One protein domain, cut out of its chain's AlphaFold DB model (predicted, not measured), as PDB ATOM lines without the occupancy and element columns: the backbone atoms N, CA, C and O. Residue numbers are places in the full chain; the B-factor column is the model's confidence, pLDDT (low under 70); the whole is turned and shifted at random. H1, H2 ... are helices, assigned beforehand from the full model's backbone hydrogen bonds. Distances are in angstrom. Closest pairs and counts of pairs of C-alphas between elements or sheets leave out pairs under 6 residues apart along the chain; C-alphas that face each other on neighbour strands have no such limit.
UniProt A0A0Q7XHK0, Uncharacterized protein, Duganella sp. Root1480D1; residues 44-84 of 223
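Overview. This is residues 44 to 84 of the 223 residues of an uncharacterized protein of Duganella sp. Root1480D1 (UniProt A0A0Q7XHK0). The longest helix, H3, makes one arm of an open, drawn-out shape, with short H2 between it and H1 at the other end, and the unnamed residues 44 to 52 loop beside H1. H1 and H3 do not meet, and residues 69 to 71 and 75 to 80 of H3 stick out. The printed part has 41 residues with three named helices, H1, H2, H3 in chain order, and no named strand; the class is all helix. It is only just loose, close to extended, with a radius of gyration of the C-alphas of 13.2 A and spans of 40 by 19 by 10 A.

Along the chain. H3, residues 69 to 80, is 16.1 A long and ends at C-alpha 80 (299.218, 122.509, 242.647). H2 is residues 64 to 67. H1, residues 53 to 60, is 10.3 A long and begins at C-alpha 53 (282.338, 130.990, 252.196).

Arrangement. H3 and H2 are close but not clearly touching; their closest C-alphas, Leu 72 and Tyr 65, are 7.8 A apart. H2 and H1 are likewise close but not clearly touching, closest at the C-alphas of Val 64 and Val 57, 7.1 A. H1 and H3 are apart. In H1 and H3 every O i to N i+4 pair is within hydrogen-bond range; H2 is too short for one.

Size, cuts and confidence. The C-alphas of Asp 48 and Pro 84, the two farthest apart, are 40.7 A apart. The printed part has no cut, and both links are tight. Residues 48 to 49 and 82 to 83 have pLDDT under 70.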
ATOM      1  N   LYS A  44     273.136 121.058 257.869       73.38
ATOM      2  CA  LYS A  44     272.399 121.246 259.125       73.38
ATOM      3  C   LYS A  44     271.299 122.296 258.968       73.38
ATOM      4  O   LYS A  44     270.223 122.141 259.531       73.38
ATOM      5  N   THR A  45     271.593 123.367 258.235       73.75
ATOM      6  CA  THR A  45     270.674 124.470 257.923       73.75
ATOM      7  C   THR A  45     270.990 125.025 256.534       73.75
ATOM      8  O   THR A  45     272.091 124.811 256.016       73.75
ATOM      9  N   LEU A  46     270.027 125.719 255.925       71.38
ATOM     10  CA  LEU A  46     270.231 126.514 254.714       71.38
ATOM     11  C   LEU A  46     270.530 127.963 255.118       71.38
ATOM     12  O   LEU A  46     270.023 128.432 256.130       71.38
ATOM     13  N   ALA A  47     271.377 128.651 254.354       70.06
ATOM     14  CA  ALA A  47     271.653 130.066 254.582       70.06
ATOM     15  C   ALA A  47     270.651 130.932 253.803       70.06
ATOM     16  O   ALA A  47     270.436 130.700 252.614       70.06
ATOM     17  N   ASP A  48     270.108 131.962 254.452       65.94
ATOM     18  CA  ASP A  48     269.060 132.829 253.885       65.94
ATOM     19  C   ASP A  48     269.573 133.827 252.828       65.94
ATOM     20  O   ASP A  48     268.794 134.543 252.200       65.94
ATOM     21  N   GLY A  49     270.887 133.893 252.595       67.44
ATOM     22  CA  GLY A  49     271.476 134.865 251.680       67.44
ATOM     23  C   GLY A  49     272.923 134.586 251.293       67.44
ATOM     24  O   GLY A  49     273.553 133.619 251.730       67.44
ATOM     25  N   ILE A  50     273.456 135.458 250.435       70.62
ATOM     26  CA  ILE A  50     274.848 135.405 249.988       70.62
ATOM     27  C   ILE A  50     275.733 135.862 251.147       70.62
ATOM     28  O   ILE A  50     275.668 137.012 251.570       70.62
ATOM     29  N   ALA A  51     276.575 134.960 251.636       75.00
ATOM     30  CA  ALA A  51     277.530 135.246 252.695       75.00
ATOM     31  C   ALA A  51     278.925 134.715 252.317       75.00
ATOM     32  O   ALA A  51     279.044 133.846 251.446       75.00
ATOM     33  N   PRO A  52     280.005 135.212 252.945       79.56
ATOM     34  CA  PRO A  52     281.351 134.694 252.710       79.56
ATOM     35  C   PRO A  52     281.439 133.178 252.943       79.56
ATOM     36  O   PRO A  52     280.855 132.662 253.896       79.56
ATOM     37  N   LEU A  53     282.233 132.459 252.138       77.75
ATOM     38  CA  LEU A  53     282.338 130.990 252.196       77.75
ATOM     39  C   LEU A  53     282.580 130.454 253.617       77.75
ATOM     40  O   LEU A  53     281.941 129.497 254.034       77.75
ATOM     41  N   VAL A  54     283.453 131.106 254.389       84.38
ATOM     42  CA  VAL A  54     283.756 130.716 255.777       84.38
ATOM     43  C   VAL A  54     282.507 130.760 256.666       84.38
ATOM     44  O   VAL A  54     282.296 129.869 257.488       84.38
ATOM     45  N   THR A  55     281.657 131.774 256.489       81.75
ATOM     46  CA  THR A  55     280.399 131.915 257.241       81.75
ATOM     47  C   THR A  55     279.355 130.893 256.795       81.75
ATOM     48  O   THR A  55     278.711 130.275 257.645       81.75
ATOM     49  N   LEU A  56     279.262 130.626 255.487       79.94
ATOM     50  CA  LEU A  56     278.385 129.591 254.941       79.94
ATOM     51  C   LEU A  56     278.769 128.211 255.469       79.94
ATOM     52  O   LEU A  56     277.897 127.467 255.910       79.94
ATOM     53  N   VAL A  57     280.062 127.883 255.502       82.81
ATOM     54  CA  VAL A  57     280.544 126.600 256.027       82.81
ATOM     55  C   VAL A  57     280.189 126.451 257.503       82.81
ATOM     56  O   VAL A  57     279.582 125.453 257.878       82.81
ATOM     57  N   ARG A  58     280.489 127.452 258.337       84.44
ATOM     58  CA  ARG A  58     280.183 127.394 259.777       84.44
ATOM     59  C   ARG A  58     278.691 127.214 260.065       84.44
ATOM     60  O   ARG A  58     278.345 126.496 260.998       84.44
ATOM     61  N   THR A  59     277.835 127.846 259.266       79.94
ATOM     62  CA  THR A  59     276.380 127.863 259.488       79.94
ATOM     63  C   THR A  59     275.702 126.613 258.923       79.94
ATOM     64  O   THR A  59     274.899 125.972 259.602       79.94
ATOM     65  N   THR A  60     276.063 126.221 257.697       80.12
ATOM     66  CA  THR A  60     275.357 125.168 256.950       80.12
ATOM     67  C   THR A  60     275.975 123.781 257.128       80.12
ATOM     68  O   THR A  60     275.240 122.812 257.309       80.12
ATOM     69  N   ASN A  61     277.307 123.651 257.119       82.81
ATOM     70  CA  ASN A  61     278.001 122.370 257.288       82.81
ATOM     71  C   ASN A  61     279.409 122.560 257.893       82.81
ATOM     72  O   ASN A  61     280.409 122.542 257.167       82.81
ATOM     73  N   PRO A  62     279.523 122.707 259.227       85.31
ATOM     74  CA  PRO A  62     280.801 123.001 259.876       85.31
ATOM     75  C   PRO A  62     281.825 121.865 259.747       85.31
ATOM     76  O   PRO A  62     283.022 122.112 259.855       85.31
ATOM     77  N   ARG A  63     281.371 120.632 259.479       85.69
ATOM     78  CA  ARG A  63     282.231 119.451 259.319       85.69
ATOM     79  C   ARG A  63     282.634 119.181 257.867       85.69
ATOM     80  O   ARG A  63     283.275 118.169 257.611       85.69
ATOM     81  N   VAL A  64     282.319 120.071 256.917       82.62
ATOM     82  CA  VAL A  64     282.589 119.841 255.483       82.62
ATOM     83  C   VAL A  64     284.061 119.526 255.198       82.62
ATOM     84  O   VAL A  64     284.357 118.638 254.404       82.62
ATOM     85  N   TYR A  65     284.986 120.200 255.888       83.69
ATOM     86  CA  TYR A  65     286.423 119.986 255.719       83.69
ATOM     87  C   TYR A  65     286.896 118.640 256.268       83.69
ATOM     88  O   TYR A  65     287.899 118.120 255.794       83.69
ATOM     89  N   GLU A  66     286.184 118.070 257.241       87.69
ATOM     90  CA  GLU A  66     286.460 116.736 257.777       87.69
ATOM     91  C   GLU A  66     285.852 115.667 256.865       87.69
ATOM     92  O   GLU A  66     286.539 114.729 256.466       87.69
ATOM     93  N   THR A  67     284.584 115.838 256.477       84.62
ATOM     94  CA  THR A  67     283.843 114.849 255.679       84.62
ATOM     95  C   THR A  67     284.324 114.759 254.235       84.62
ATOM     96  O   THR A  67     284.300 113.679 253.655       84.62
ATOM     97  N   GLU A  68     284.757 115.876 253.644       84.94
ATOM     98  CA  GLU A  68     285.193 115.951 252.240       84.94
ATOM     99  C   GLU A  68     286.718 116.101 252.111       84.94
ATOM    100  O   GLU A  68     287.223 116.377 251.020       84.94
ATOM    101  N   LYS A  69     287.469 115.892 253.204       86.19
ATOM    102  CA  LYS A  69     288.931 116.054 253.248       86.19
ATOM    103  C   LYS A  69     289.629 115.354 252.083       86.19
ATOM    104  O   LYS A  69     290.386 115.981 251.353       86.19
ATOM    105  N   GLY A  70     289.306 114.076 251.862       85.94
ATOM    106  CA  GLY A  70     289.921 113.280 250.797       85.94
ATOM    107  C   GLY A  70     289.686 113.862 249.401       85.94
ATOM    108  O   GLY A  70     290.598 113.879 248.577       85.94
ATOM    109  N   ARG A  71     288.491 114.405 249.138       85.00
ATOM    110  CA  ARG A  71     288.195 115.051 247.854       85.00
ATOM    111  C   ARG A  71     288.925 116.387 247.710       85.00
ATOM    112  O   ARG A  71     289.494 116.651 246.654       85.00
ATOM    113  N   LEU A  72     288.942 117.201 248.765       85.44
ATOM    114  CA  LEU A  72     289.634 118.493 248.777       85.44
ATOM    115  C   LEU A  72     291.151 118.340 248.610       85.44
ATOM    116  O   LEU A  72     291.781 119.160 247.944       85.44
ATOM    117  N   ASP A  73     291.737 117.280 249.165       86.81
ATOM    118  CA  ASP A  73     293.157 116.967 249.005       86.81
ATOM    119  C   ASP A  73     293.487 116.613 247.548       86.81
ATOM    120  O   ASP A  73     294.438 117.153 246.984       86.81
ATOM    121  N   ILE A  74     292.647 115.807 246.892       85.75
ATOM    122  CA  ILE A  74     292.769 115.493 245.459       85.75
ATOM    123  C   ILE A  74     292.674 116.762 244.600       85.75
ATOM    124  O   ILE A  74     293.482 116.967 243.694       85.75
ATOM    125  N   GLU A  75     291.700 117.632 244.869       85.62
ATOM    126  CA  GLU A  75     291.519 118.878 244.114       85.62
ATOM    127  C   GLU A  75     292.696 119.838 244.294       85.62
ATOM    128  O   GLU A  75     293.138 120.474 243.332       85.62
ATOM    129  N   ARG A  76     293.250 119.888 245.507       85.06
ATOM    130  CA  ARG A  76     294.468 120.636 245.812       85.06
ATOM    131  C   ARG A  76     295.664 120.097 245.030       85.06
ATOM    132  O   ARG A  76     296.323 120.885 244.361       85.06
ATOM    133  N   MET A  77     295.871 118.777 245.008       84.88
ATOM    134  CA  MET A  77     296.939 118.143 244.220       84.88
ATOM    135  C   MET A  77     296.816 118.450 242.722       84.88
ATOM    136  O   MET A  77     297.804 118.769 242.064       84.88
ATOM    137  N   ILE A  78     295.595 118.402 242.173       85.31
ATOM    138  CA  ILE A  78     295.338 118.745 240.765       85.31
ATOM    139  C   ILE A  78     295.688 120.213 240.484       85.31
ATOM    140  O   ILE A  78     296.235 120.519 239.424       85.31
ATOM    141  N   LYS A  79     295.365 121.121 241.415       83.19
ATOM    142  CA  LYS A  79     295.626 122.560 241.279       83.19
ATOM    143  C   LYS A  79     297.113 122.898 241.399       83.19
ATOM    144  O   LYS A  79     297.608 123.718 240.634       83.19
ATOM    145  N   GLU A  80     297.799 122.282 242.355       84.19
ATOM    146  CA  GLU A  80     299.218 122.509 242.647       84.19
ATOM    147  C   GLU A  80     300.146 121.782 241.660       84.19
ATOM    148  O   GLU A  80     301.334 122.091 241.591       84.19
ATOM    149  N   GLY A  81     299.620 120.849 240.856       73.56
ATOM    150  CA  GLY A  81     300.415 120.088 239.889       73.56
ATOM    151  C   GLY A  81     301.387 119.103 240.547       73.56
ATOM    152  O   GLY A  81     302.356 118.685 239.913       73.56
ATOM    153  N   THR A  82     301.130 118.752 241.808       67.25
ATOM    154  CA  THR A  82     301.859 117.778 242.634       67.25
ATOM    155  C   THR A  82     301.726 116.353 242.036       67.25
ATOM    156  O   THR A  82     300.975 116.179 241.072       67.25
ATOM    157  N   PRO A  83     302.495 115.334 242.493       63.97
ATOM    158  CA  PRO A  83     302.833 114.133 241.712       63.97
ATOM    159  C   PRO A  83     301.629 113.381 241.118       63.97
ATOM    160  O   PRO A  83     300.505 113.505 241.611       63.97
ATOM    161  N   PRO A  84     301.854 112.585 240.051       72.00
ATOM    162  CA  PRO A  84     300.785 112.039 239.223       72.00
ATOM    163  C   PRO A  84     299.777 111.259 240.062       72.00
ATOM    164  O   PRO A  84     300.130 110.290 240.735       72.00
TER     165      PRO A  84